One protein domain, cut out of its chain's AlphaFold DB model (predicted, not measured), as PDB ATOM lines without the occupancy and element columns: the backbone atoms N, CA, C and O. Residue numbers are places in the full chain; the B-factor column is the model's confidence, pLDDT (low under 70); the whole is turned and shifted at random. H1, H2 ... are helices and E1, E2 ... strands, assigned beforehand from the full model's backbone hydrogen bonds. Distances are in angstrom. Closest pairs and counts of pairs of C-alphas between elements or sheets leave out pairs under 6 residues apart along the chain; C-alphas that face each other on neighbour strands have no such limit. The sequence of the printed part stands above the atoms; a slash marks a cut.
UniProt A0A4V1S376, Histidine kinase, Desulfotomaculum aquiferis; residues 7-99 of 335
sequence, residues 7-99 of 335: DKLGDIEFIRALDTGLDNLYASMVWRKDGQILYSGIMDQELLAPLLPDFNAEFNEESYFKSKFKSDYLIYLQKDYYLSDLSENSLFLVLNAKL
ATOM      1  N   ASP A   7     130.344  87.536  91.216       67.44
ATOM      2  CA  ASP A   7     130.875  88.591  90.344       67.44
ATOM      3  C   ASP A   7     129.770  89.330  89.563       67.44
ATOM      4  O   ASP A   7     129.891  90.525  89.297       67.44
ATOM      5  N   LYS A   8     128.647  88.667  89.236       69.75
ATOM      6  CA  LYS A   8     127.483  89.340  88.617       69.75
ATOM      7  C   LYS A   8     126.744  90.255  89.596       69.75
ATOM      8  O   LYS A   8     126.098  91.204  89.168       69.75
ATOM      9  N   LEU A   9     126.849  89.988  90.899       69.06
ATOM     10  CA  LEU A   9     126.299  90.847  91.950       69.06
ATOM     11  C   LEU A   9     127.162  92.101  92.182       69.06
ATOM     12  O   LEU A   9     126.782  92.950  92.978       69.06
ATOM     13  N   GLY A  10     128.300  92.245  91.495       71.81
ATOM     14  CA  GLY A  10     129.079  93.485  91.443       71.81
ATOM     15  C   GLY A  10     128.685  94.437  90.303       71.81
ATOM     16  O   GLY A  10     129.285  95.505  90.183       71.81
ATOM     17  N   ASP A  11     127.716  94.068  89.453       83.31
ATOM     18  CA  ASP A  11     127.250  94.887  88.326       83.31
ATOM     19  C   ASP A  11     125.985  95.680  88.691       83.31
ATOM     20  O   ASP A  11     124.918  95.120  88.961       83.31
ATOM     21  N   ILE A  12     126.089  97.011  88.655       83.12
ATOM     22  CA  ILE A  12     124.984  97.920  88.974       83.12
ATOM     23  C   ILE A  12     123.797  97.774  88.013       83.12
ATOM     24  O   ILE A  12     122.654  97.942  88.438       83.12
ATOM     25  N   GLU A  13     124.028  97.434  86.740       83.88
ATOM     26  CA  GLU A  13     122.945  97.232  85.768       83.88
ATOM     27  C   GLU A  13     122.167  95.948  86.073       83.88
ATOM     28  O   GLU A  13     120.942  95.910  85.942       83.88
ATOM     29  N   PHE A  14     122.857  94.915  86.564       84.00
ATOM     30  CA  PHE A  14     122.223  93.681  87.019       84.00
ATOM     31  C   PHE A  14     121.369  93.914  88.273       84.00
ATOM     32  O   PHE A  14     120.219  93.476  88.326       84.00
ATOM     33  N   ILE A  15     121.887  94.660  89.256       83.75
ATOM     34  CA  ILE A  15     121.135  95.010  90.472       83.75
ATOM     35  C   ILE A  15     119.915  95.871  90.129       83.75
ATOM     36  O   ILE A  15     118.824  95.600  90.626       83.75
ATOM     37  N   ARG A  16     120.058  96.851  89.229       85.25
ATOM     38  CA  ARG A  16     118.942  97.686  88.764       85.25
ATOM     39  C   ARG A  16     117.861  96.868  88.050       85.25
ATOM     40  O   ARG A  16     116.670  97.099  88.262       85.25
ATOM     41  N   ALA A  17     118.255  95.894  87.229       85.06
ATOM     42  CA  ALA A  17     117.316  94.995  86.562       85.06
ATOM     43  C   ALA A  17     116.526  94.133  87.562       85.06
ATOM     44  O   ALA A  17     115.330  93.913  87.365       85.06
ATOM     45  N   LEU A  18     117.166  93.682  88.648       82.75
ATOM     46  CA  LEU A  18     116.492  92.977  89.746       82.75
ATOM     47  C   LEU A  18     115.555  93.901  90.537       82.75
ATOM     48  O   LEU A  18     114.443  93.498  90.874       82.75
ATOM     49  N   ASP A  19     115.983  95.137  90.793       85.31
ATOM     50  CA  ASP A  19     115.232  96.132  91.560       85.31
ATOM     51  C   ASP A  19     113.926  96.559  90.875       85.31
ATOM     52  O   ASP A  19     112.890  96.678  91.519       85.31
ATOM     53  N   THR A  20     113.932  96.658  89.542       82.88
ATOM     54  CA  THR A  20     112.757  97.051  88.733       82.88
ATOM     55  C   THR A  20     111.536  96.138  88.966       82.88
ATOM     56  O   THR A  20     110.390  96.545  88.784       82.88
ATOM     57  N   GLY A  21     111.750  94.879  89.369       79.00
ATOM     58  CA  GLY A  21     110.669  93.938  89.687       79.00
ATOM     59  C   GLY A  21     110.059  94.108  91.084       79.00
ATOM     60  O   GLY A  21     109.021  93.505  91.367       79.00
ATOM     61  N   LEU A  22     110.690  94.896  91.958       82.81
ATOM     62  CA  LEU A  22     110.361  95.015  93.381       82.81
ATOM     63  C   LEU A  22     109.555  96.277  93.720       82.81
ATOM     64  O   LEU A  22     108.917  96.316  94.776       82.81
ATOM     65  N   ASP A  23     109.474  97.238  92.796       73.94
ATOM     66  CA  ASP A  23     108.747  98.504  92.965       73.94
ATOM     67  C   ASP A  23     107.287  98.303  93.419       73.94
ATOM     68  O   ASP A  23     106.799  98.983  94.324       73.94
ATOM     69  N   ASN A  24     106.587  97.314  92.848       75.44
ATOM     70  CA  ASN A  24     105.188  97.001  93.184       75.44
ATOM     71  C   ASN A  24     105.012  96.316  94.551       75.44
ATOM     72  O   ASN A  24     103.885  96.156  95.018       75.44
ATOM     73  N   LEU A  25     106.104  95.871  95.172       80.75
ATOM     74  CA  LEU A  25     106.114  95.210  96.477       80.75
ATOM     75  C   LEU A  25     106.541  96.160  97.597       80.75
ATOM     76  O   LEU A  25     106.744  95.706  98.719       80.75
ATOM     77  N   TYR A  26     106.670  97.462  97.309       84.19
ATOM     78  CA  TYR A  26     107.242  98.452  98.223       84.19
ATOM     79  C   TYR A  26     108.662  98.081  98.667       84.19
ATOM     80  O   TYR A  26     109.078  98.471  99.757       84.19
ATOM     81  N   ALA A  27     109.391  97.306  97.860       85.44
ATOM     82  CA  ALA A  27     110.725  96.823  98.174       85.44
ATOM     83  C   ALA A  27     111.752  97.383  97.190       85.44
ATOM     84  O   ALA A  27     111.440  97.609  96.025       85.44
ATOM     85  N   SER A  28     112.981  97.571  97.657       88.44
ATOM     86  CA  SER A  28     114.120  97.881  96.803       88.44
ATOM     87  C   SER A  28     115.378  97.167  97.277       88.44
ATOM     88  O   SER A  28     115.543  96.849  98.461       88.44
ATOM     89  N   MET A  29     116.275  96.931  96.334       87.50
ATOM     90  CA  MET A  29     117.611  96.419  96.562       87.50
ATOM     91  C   MET A  29     118.537  97.552  96.998       87.50
ATOM     92  O   MET A  29     118.546  98.635  96.409       87.50
ATOM     93  N   VAL A  30     119.370  97.284  97.998       87.88
ATOM     94  CA  VAL A  30     120.435  98.194  98.430       87.88
ATOM     95  C   VAL A  30     121.758  97.448  98.362       87.88
ATOM     96  O   VAL A  30     121.877  96.355  98.905       87.88
ATOM     97  N   TRP A  31     122.753  98.017  97.693       89.25
ATOM     98  CA  TRP A  31     124.087  97.441  97.567       89.25
ATOM     99  C   TRP A  31     125.113  98.334  98.245       89.25
ATOM    100  O   TRP A  31     125.207  99.529  97.955       89.25
ATOM    101  N   ARG A  32     125.886  97.731  99.146       88.69
ATOM    102  CA  ARG A  32     126.986  98.360  99.870       88.69
ATOM    103  C   ARG A  32     128.291  97.656  99.518       88.69
ATOM    104  O   ARG A  32     128.347  96.435  99.613       88.69
ATOM    105  N   LYS A  33     129.326  98.425  99.181       88.31
ATOM    106  CA  LYS A  33     130.697  97.959  98.943       88.31
ATOM    107  C   LYS A  33     131.663  98.740  99.832       88.31
ATOM    108  O   LYS A  33     131.605  99.968  99.849       88.31
ATOM    109  N   ASP A  34     132.510  98.041 100.585       84.19
ATOM    110  CA  ASP A  34     133.536  98.616 101.472       84.19
ATOM    111  C   ASP A  34     132.989  99.736 102.387       84.19
ATOM    112  O   ASP A  34     133.575 100.808 102.552       84.19
ATOM    113  N   GLY A  35     131.793  99.512 102.944       79.62
ATOM    114  CA  GLY A  35     131.108 100.458 103.830       79.62
ATOM    115  C   GLY A  35     130.350 101.601 103.136       79.62
ATOM    116  O   GLY A  35     129.631 102.330 103.816       79.62
ATOM    117  N   GLN A  36     130.433 101.748 101.808       84.88
ATOM    118  CA  GLN A  36     129.715 102.778 101.042       84.88
ATOM    119  C   GLN A  36     128.527 102.188 100.275       84.88
ATOM    120  O   GLN A  36     128.652 101.161  99.611       84.88
ATOM    121  N   ILE A  37     127.360 102.834 100.349       86.25
ATOM    122  CA  ILE A  37     126.182 102.436  99.564       86.25
ATOM    123  C   ILE A  37     126.383 102.900  98.119       86.25
ATOM    124  O   ILE A  37     126.453 104.096  97.852       86.25
ATOM    125  N   LEU A  38     126.469 101.952  97.186       86.44
ATOM    126  CA  LEU A  38     126.635 102.220  95.755       86.44
ATOM    127  C   LEU A  38     125.302 102.222  94.995       86.44
ATOM    128  O   LEU A  38     125.195 102.826  93.929       86.44
ATOM    129  N   TYR A  39     124.277 101.564  95.540       87.50
ATOM    130  CA  TYR A  39     122.930 101.530  94.974       87.50
ATOM    131  C   TYR A  39     121.892 101.413  96.090       87.50
ATOM    132  O   TYR A  39     122.103 100.664  97.039       87.50
ATOM    133  N   SER A  40     120.766 102.116  95.984       83.31
ATOM    134  CA  SER A  40     119.679 102.062  96.978       83.31
ATOM    135  C   SER A  40     118.275 102.125  96.370       83.31
ATOM    136  O   SER A  40     117.311 102.396  97.085       83.31
ATOM    137  N   GLY A  41     118.152 101.919  95.054       83.19
ATOM    138  CA  GLY A  41     116.879 102.032  94.345       83.19
ATOM    139  C   GLY A  41     116.169 103.365  94.609       83.19
ATOM    140  O   GLY A  41     116.773 104.434  94.516       83.19
ATOM    141  N   ILE A  42     114.883 103.287  94.967       73.75
ATOM    142  CA  ILE A  42     114.004 104.437  95.267       73.75
ATOM    143  C   ILE A  42     114.139 104.889  96.740       73.75
ATOM    144  O   ILE A  42     113.491 105.839  97.183       73.75
ATOM    145  N   MET A  43     114.982 104.220  97.525       77.94
ATOM    146  CA  MET A  43     115.100 104.467  98.957       77.94
ATOM    147  C   MET A  43     116.129 105.555  99.268       77.94
ATOM    148  O   MET A  43     117.173 105.670  98.621       77.94
ATOM    149  N   ASP A  44     115.838 106.331 100.311       79.88
ATOM    150  CA  ASP A  44     116.697 107.416 100.771       79.88
ATOM    151  C   ASP A  44     117.962 106.866 101.458       79.88
ATOM    152  O   ASP A  44     117.890 106.238 102.519       79.88
ATOM    153  N   GLN A  45     119.124 107.106 100.842       77.31
ATOM    154  CA  GLN A  45     120.423 106.624 101.321       77.31
ATOM    155  C   GLN A  45     120.789 107.169 102.700       77.31
ATOM    156  O   GLN A  45     121.360 106.429 103.502       77.31
ATOM    157  N   GLU A  46     120.455 108.428 102.996       76.06
ATOM    158  CA  GLU A  46     120.825 109.074 104.261       76.06
ATOM    159  C   GLU A  46     120.043 108.478 105.435       76.06
ATOM    160  O   GLU A  46     120.586 108.286 106.524       76.06
ATOM    161  N   LEU A  47     118.776 108.129 105.198       73.00
ATOM    162  CA  LEU A  47     117.935 107.449 106.181       73.00
ATOM    163  C   LEU A  47     118.282 105.961 106.335       73.00
ATOM    164  O   LEU A  47     118.115 105.425 107.429       73.00
ATOM    165  N   LEU A  48     118.752 105.297 105.272       75.81
ATOM    166  CA  LEU A  48     119.077 103.868 105.282       75.81
ATOM    167  C   LEU A  48     120.449 103.543 105.868       75.81
ATOM    168  O   LEU A  48     120.570 102.552 106.583       75.81
ATOM    169  N   ALA A  49     121.472 104.351 105.585       75.00
ATOM    170  CA  ALA A  49     122.847 104.095 106.017       75.00
ATOM    171  C   ALA A  49     123.005 103.736 107.512       75.00
ATOM    172  O   ALA A  49     123.707 102.765 107.791       75.00
ATOM    173  N   PRO A  50     122.346 104.416 108.478       76.81
ATOM    174  CA  PRO A  50     122.464 104.064 109.897       76.81
ATOM    175  C   PRO A  50     121.646 102.830 110.317       76.81
ATOM    176  O   PRO A  50     121.746 102.401 111.466       76.81
ATOM    177  N   LEU A  51     120.799 102.289 109.435       73.88
ATOM    178  CA  LEU A  51     119.905 101.163 109.716       73.88
ATOM    179  C   LEU A  51     120.441  99.824 109.190       73.88
ATOM    180  O   LEU A  51     119.975  98.776 109.641       73.88
ATOM    181  N   LEU A  52     121.384  99.845 108.242       78.56
ATOM    182  CA  LEU A  52     121.945  98.637 107.636       78.56
ATOM    183  C   LEU A  52     122.920  97.939 108.606       78.56
ATOM    184  O   LEU A  52     123.833  98.596 109.106       78.56
ATOM    185  N   PRO A  53     122.777  96.623 108.853       79.69
ATOM    186  CA  PRO A  53     123.740  95.855 109.641       79.69
ATOM    187  C   PRO A  53     125.143  95.873 109.029       79.69
ATOM    188  O   PRO A  53     125.302  96.030 107.816       79.69
ATOM    189  N   ASP A  54     126.171  95.673 109.848       81.69
ATOM    190  CA  ASP A  54     127.553  95.535 109.379       81.69
ATOM    191  C   ASP A  54     127.766  94.233 108.584       81.69
ATOM    192  O   ASP A  54     126.942  93.314 108.603       81.69
ATOM    193  N   PHE A  55     128.865  94.169 107.833       80.00
ATOM    194  CA  PHE A  55     129.254  92.977 107.079       80.00
ATOM    195  C   PHE A  55     129.543  91.812 108.044       80.00
ATOM    196  O   PHE A  55     130.232  91.998 109.048       80.00
ATOM    197  N   ASN A  56     129.006  90.620 107.764       79.12
ATOM    198  CA  ASN A  56     129.028  89.433 108.630       79.12
ATOM    199  C   ASN A  56     128.358  89.602 110.008       79.12
ATOM    200  O   ASN A  56     128.569  88.772 110.898       79.12
ATOM    201  N   ALA A  57     127.538  90.636 110.218       74.69
ATOM    202  CA  ALA A  57     126.715  90.711 111.420       74.69
ATOM    203  C   ALA A  57     125.728  89.529 111.441       74.69
ATOM    204  O   ALA A  57     125.051  89.262 110.448       74.69
ATOM    205  N   GLU A  58     125.633  88.806 112.565       61.12
ATOM    206  CA  GLU A  58     124.651  87.725 112.700       61.12
ATOM    207  C   GLU A  58     123.244  88.274 112.431       61.12
ATOM    208  O   GLU A  58     122.781  89.196 113.113       61.12
ATOM    209  N   PHE A  59     122.559  87.696 111.439       58.72
ATOM    210  CA  PHE A  59     121.182  88.037 111.097       58.72
ATOM    211  C   PHE A  59     120.251  87.558 112.213       58.72
ATOM    212  O   PHE A  59     119.668  86.477 112.166       58.72
ATOM    213  N   ASN A  60     120.156  88.348 113.277       55.41
ATOM    214  CA  ASN A  60     119.267  88.070 114.386       55.41
ATOM    215  C   ASN A  60     117.895  88.673 114.063       55.41
ATOM    216  O   ASN A  60     117.658  89.859 114.317       55.41
ATOM    217  N   GLU A  61     117.012  87.856 113.475       51.81
ATOM    218  CA  GLU A  61     115.637  88.235 113.104       51.81
ATOM    219  C   GLU A  61     114.927  88.977 114.249       51.81
ATOM    220  O   GLU A  61     114.279  89.999 114.038       51.81
ATOM    221  N   GLU A  62     115.122  88.563 115.502       45.16
ATOM    222  CA  GLU A  62     114.471  89.224 116.633       45.16
ATOM    223  C   GLU A  62     114.958  90.655 116.909       45.16
ATOM    224  O   GLU A  62     114.177  91.464 117.415       45.16
ATOM    225  N   SER A  63     116.214  90.992 116.602       45.06
ATOM    226  CA  SER A  63     116.817  92.280 116.982       45.06
ATOM    227  C   SER A  63     116.405  93.427 116.053       45.06
ATOM    228  O   SER A  63     116.178  94.546 116.520       45.06
ATOM    229  N   TYR A  64     116.221  93.155 114.756       50.38
ATOM    230  CA  TYR A  64     115.839  94.181 113.775       50.38
ATOM    231  C   TYR A  64     114.325  94.330 113.617       50.38
ATOM    232  O   TYR A  64     113.849  95.459 113.504       50.38
ATOM    233  N   PHE A  65     113.543  93.251 113.757       46.66
ATOM    234  CA  PHE A  65     112.084  93.374 113.872       46.66
ATOM    235  C   PHE A  65     111.667  94.117 115.163       46.66
ATOM    236  O   PHE A  65     110.644  94.804 115.175       46.66
ATOM    237  N   LYS A  66     112.467  94.046 116.246       39.25
ATOM    238  CA  LYS A  66     112.240  94.808 117.497       39.25
ATOM    239  C   LYS A  66     112.783  96.233 117.479       39.25
ATOM    240  O   LYS A  66     112.374  97.033 118.328       39.25
ATOM    241  N   SER A  67     113.638  96.595 116.524       42.00
ATOM    242  CA  SER A  67     114.098  97.970 116.337       42.00
ATOM    243  C   SER A  67     113.000  98.802 115.672       42.00
ATOM    244  O   SER A  67     113.153  99.332 114.580       42.00
ATOM    245  N   LYS A  68     111.897  98.979 116.411       41.62
ATOM    246  CA  LYS A  68     110.889 100.012 116.196       41.62
ATOM    247  C   LYS A  68     110.164  99.898 114.839       41.62
ATOM    248  O   LYS A  68     110.669 100.317 113.806       41.62
ATOM    249  N   PHE A  69     108.854  99.673 114.908       47.12
ATOM    250  CA  PHE A  69     107.841 100.230 113.983       47.12
ATOM    251  C   PHE A  69     107.912 101.786 113.816       47.12
ATOM    252  O   PHE A  69     106.941 102.440 113.466       47.12
ATOM    253  N   LYS A  70     109.045 102.418 114.154       47.84
ATOM    254  CA  LYS A  70     109.381 103.841 114.040       47.84
ATOM    255  C   LYS A  70     110.444 104.098 112.956       47.84
ATOM    256  O   LYS A  70     110.785 105.259 112.762       47.84
ATOM    257  N   SER A  71     111.003 103.062 112.323       60.31
ATOM    258  CA  SER A  71     111.816 103.207 111.111       60.31
ATOM    259  C   SER A  71     110.908 103.090 109.888       60.31
ATOM    260  O   SER A  71     110.087 102.179 109.825       60.31
ATOM    261  N   ASP A  72     111.058 103.991 108.916       69.88
ATOM    262  CA  ASP A  72     110.278 103.990 107.669       69.88
ATOM    263  C   ASP A  72     110.595 102.763 106.769       69.88
ATOM    264  O   ASP A  72     109.885 102.518 105.789       69.88
ATOM    265  N   TYR A  73     111.616 101.965 107.126       72.31
ATOM    266  CA  TYR A  73     112.150 100.838 106.351       72.31
ATOM    267  C   TYR A  73     112.325  99.552 107.181       72.31
ATOM    268  O   TYR A  73     112.758  99.607 108.335       72.31
ATOM    269  N   LEU A  74     112.057  98.395 106.564       73.00
ATOM    270  CA  LEU A  74     112.264  97.042 107.099       73.00
ATOM    271  C   LEU A  74     113.261  96.276 106.222       73.00
ATOM    272  O   LEU A  74     113.038  96.126 105.025       73.00
ATOM    273  N   ILE A  75     114.338  95.753 106.804       71.56
ATOM    274  CA  ILE A  75     115.331  94.943 106.081       71.56
ATOM    275  C   ILE A  75     114.891  93.479 106.146       71.56
ATOM    276  O   ILE A  75     114.775  92.917 107.231       71.56
ATOM    277  N   TYR A  76     114.623  92.874 104.990       68.38
ATOM    278  CA  TYR A  76     114.095  91.512 104.883       68.38
ATOM    279  C   TYR A  76     115.192  90.463 104.678       68.38
ATOM    280  O   TYR A  76     115.063  89.331 105.135       68.38
ATOM    281  N   LEU A  77     116.273  90.830 103.987       77.62
ATOM    282  CA  LEU A  77     117.382  89.929 103.685       77.62
ATOM    283  C   LEU A  77     118.686  90.719 103.588       77.62
ATOM    284  O   LEU A  77     118.688  91.806 103.014       77.62
ATOM    285  N   GLN A  78     119.777  90.139 104.086       83.44
ATOM    286  CA  GLN A  78     121.152  90.556 103.818       83.44
ATOM    287  C   GLN A  78     121.917  89.365 103.239       83.44
ATOM    288  O   GLN A  78     121.841  88.256 103.770       83.44
ATOM    289  N   LYS A  79     122.653  89.588 102.151       83.50
ATOM    290  CA  LYS A  79     123.614  88.632 101.600       83.50
ATOM    291  C   LYS A  79     124.975  89.302 101.501       83.50
ATOM    292  O   LYS A  79     125.145  90.218 100.697       83.50
ATOM    293  N   ASP A  80     125.915  88.806 102.289       84.38
ATOM    294  CA  ASP A  80     127.308  89.236 102.269       84.38
ATOM    295  C   ASP A  80     128.134  88.322 101.357       84.38
ATOM    296  O   ASP A  80     127.920  87.108 101.321       84.38
ATOM    297  N   TYR A  81     129.038  88.907 100.577       83.19
ATOM    298  CA  TYR A  81     129.920  88.200  99.650       83.19
ATOM    299  C   TYR A  81     131.195  89.006  99.394       83.19
ATOM    300  O   TYR A  81     131.248  90.218  99.612       83.19
ATOM    301  N   TYR A  82     132.223  88.315  98.909       83.81
ATOM    302  CA  TYR A  82     133.459  88.933  98.446       83.81
ATOM    303  C   TYR A  82     133.475  88.937  96.920       83.81
ATOM    304  O   TYR A  82     133.117  87.946  96.289       83.81
ATOM    305  N   LEU A  83     133.897  90.045  96.315       80.75
ATOM    306  CA  LEU A  83     134.175  90.085  94.877       80.75
ATOM    307  C   LEU A  83     135.602  89.595  94.594       80.75
ATOM    308  O   LEU A  83     136.436  89.496  95.495       80.75
ATOM    309  N   SER A  84     135.908  89.336  93.321       78.31
ATOM    310  CA  SER A  84     137.250  88.933  92.865       78.31
ATOM    311  C   SER A  84     138.390  89.889  93.283       78.31
ATOM    312  O   SER A  84     139.555  89.493  93.282       78.31
ATOM    313  N   ASP A  85     138.075  91.137  93.651       79.31
ATOM    314  CA  ASP A  85     139.005  92.151  94.170       79.31
ATOM    315  C   ASP A  85     139.155  92.147  95.709       79.31
ATOM    316  O   ASP A  85     139.803  93.037  96.254       79.31
ATOM    317  N   LEU A  86     138.586  91.149  96.398       79.88
ATOM    318  CA  LEU A  86     138.513  91.018  97.861       79.88
ATOM    319  C   LEU A  86     137.720  92.133  98.570       79.88
ATOM    320  O   LEU A  86     137.789  92.224  99.794       79.88
ATOM    321  N   SER A  87     136.950  92.950  97.839       84.88
ATOM    322  CA  SER A  87     136.069  93.952  98.457       84.88
ATOM    323  C   SER A  87     134.905  93.310  99.212       84.88
ATOM    324  O   SER A  87     134.341  92.297  98.778       84.88
ATOM    325  N   GLU A  88     134.521  93.920 100.331       87.75
ATOM    326  CA  GLU A  88     133.392  93.482 101.155       87.75
ATOM    327  C   GLU A  88     132.089  94.025 100.571       87.75
ATOM    328  O   GLU A  88     131.910  95.240 100.460       87.75
ATOM    329  N   ASN A  89     131.168  93.138 100.190       86.69
ATOM    330  CA  ASN A  89     129.909  93.524  99.563       86.69
ATOM    331  C   ASN A  89     128.707  92.974 100.330       86.69
ATOM    332  O   ASN A  89     128.637  91.782 100.617       86.69
ATOM    333  N   SER A  90     127.729  93.835 100.597       86.75
ATOM    334  CA  SER A  90     126.442  93.467 101.191       86.75
ATOM    335  C   SER A  90     125.314  93.861 100.248       86.75
ATOM    336  O   SER A  90     125.220  95.017  99.826       86.75
ATOM    337  N   LEU A  91     124.431  92.912  99.949       85.44
ATOM    338  CA  LEU A  91     123.199  93.150  99.210       85.44
ATOM    339  C   LEU A  91     122.002  92.990 100.147       85.44
ATOM    340  O   LEU A  91     121.824  91.934 100.756       85.44
ATOM    341  N   PHE A  92     121.173  94.023 100.237       85.31
ATOM    342  CA  PHE A  92     119.997  94.064 101.094       85.31
ATOM    343  C   PHE A  92     118.717  94.108 100.271       85.31
ATOM    344  O   PHE A  92     118.652  94.807  99.262       85.31
ATOM    345  N   LEU A  93     117.683  93.423 100.752       84.94
ATOM    346  CA  LEU A  93     116.306  93.627 100.312       84.94
ATOM    347  C   LEU A  93     115.576  94.431 101.388       84.94
ATOM    348  O   LEU A  93     115.395  93.941 102.504       84.94
ATOM    349  N   VAL A  94     115.175  95.657 101.064       83.56
ATOM    350  CA  VAL A  94     114.574  96.601 102.013       83.56
ATOM    351  C   VAL A  94     113.154  96.944 101.586       83.56
ATOM    352  O   VAL A  94     112.925  97.300 100.439       83.56
ATOM    353  N   LEU A  95     112.199  96.873 102.509       83.31
ATOM    354  CA  LEU A  95     110.800  97.239 102.322       83.31
ATOM    355  C   LEU A  95     110.518  98.622 102.928       83.31
ATOM    356  O   LEU A  95     110.916  98.893 104.057       83.31
ATOM    357  N   ASN A  96     109.778  99.480 102.232       81.75
ATOM    358  CA  ASN A  96     109.286 100.754 102.747       81.75
ATOM    359  C   ASN A  96     107.954 100.550 103.488       81.75
ATOM    360  O   ASN A  96     106.871 100.535 102.892       81.75
ATOM    361  N   ALA A  97     108.034 100.398 104.809       80.06
ATOM    362  CA  ALA A  97     106.872 100.170 105.662       80.06
ATOM    363  C   ALA A  97     105.906 101.371 105.664       80.06
ATOM    364  O   ALA A  97     104.691 101.188 105.730       80.06
ATOM    365  N   LYS A  98     106.423 102.598 105.517       80.00
ATOM    366  CA  LYS A  98     105.620 103.832 105.509       80.00
ATOM    367  C   LYS A  98     104.682 103.922 104.306       80.00
ATOM    368  O   LYS A  98     103.534 104.348 104.449       80.00
ATOM    369  N   LEU A  99     105.156 103.537 103.119       81.44
ATOM    370  CA  LEU A  99     104.328 103.503 101.908       81.44
ATOM    371  C   LEU A  99     103.207 102.467 102.037       81.44
ATOM    372  O   LEU A  99     102.053 102.779 101.734       81.44
TER     373      LEU A  99
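AT A GLANCE: This is residues 7 to 99 of the 335 residues of the protein "Histidine kinase" of Desulfotomaculum aquiferis (UniProt A0A4V1S376). A strongly twisted slab of four antiparallel strands makes the core, with the helix H2 along one of its faces. The long link of residues 49 to 60 passes on the other side of the sheet from H2, and the short helices H1, H3 and H4 sit around the sheet's rim. The printed part has 93 residues, with named elements in the order H1 H2 E1 E2 H3 H4 E3 E4; the sheet's order is E2 E1 E4 E3. The class is mixed, helices and strands. The whole is compact, with a radius of gyration of the C-alphas of 12.8 A and spans of 38 by 29 by 21 A.

HOW THE PARTS SIT: Start at H1, residues 7 to 10, which only grazes the sheet. Next comes H2, residues 12 to 19, close but not clearly touching H1; their closest C-alphas, of Leu 9 and Ile 15, are 6.8 A apart. H2 is on the sheet at a height of 8.7 A, over E1, residues 27 to 33, and along it at 20 degrees on the local plane; it is only just not over E2, residues 36 to 39, on which 2 of its C-alphas fall. E1 and E2 form a hairpin; look for N 31 and O 39, 2.8 A apart. H3, residues 45 to 48, stands at the sheet's level, 1.8 A in height. H4, residues 61 to 65, only grazes the sheet; its closest C-alphas to E3, residues 73 to 82, are those of Phe 65 and Leu 74, 7.7 A apart. E3 bends by 64 degrees at residue 76 and forms a hairpin with E4, residues 88 to 96, where N 76 and O 93 are 2.8 A apart. E4 is also the antiparallel neighbour of E1, with N 30 and O 92 2.9 A apart. The edge strands E2 and E3 are apart. In H2 and H4 every O i to N i+4 pair is within hydrogen-bond range; H1 and H3 are too short for such a pair.

IN THESE COORDINATES: Find C-alpha 7 at (130.875, 88.591, 90.344), where H1 begins. H2 measures 10.2 A from first to last C-alpha. E1 starts at C-alpha 27, (110.725, 96.823, 98.174), and measures 20.0 A; E2 measures 9.2 A. The short H3 and H4 follow. E3 measures 25.7 A, and E4, 25.2 A long, ends at C-alpha 96, (109.286, 100.754, 102.747).

THE WHOLE: The two C-alphas farthest apart, of Lys 70 and Ser 84, are 38.0 A apart. The printed part has no cut, and the link from H3 to H4 is long, with 12 residues. The mean pLDDT of the printed part is 76.0; look for values under 70 at residues 7 to 9, 58 to 72 and 76.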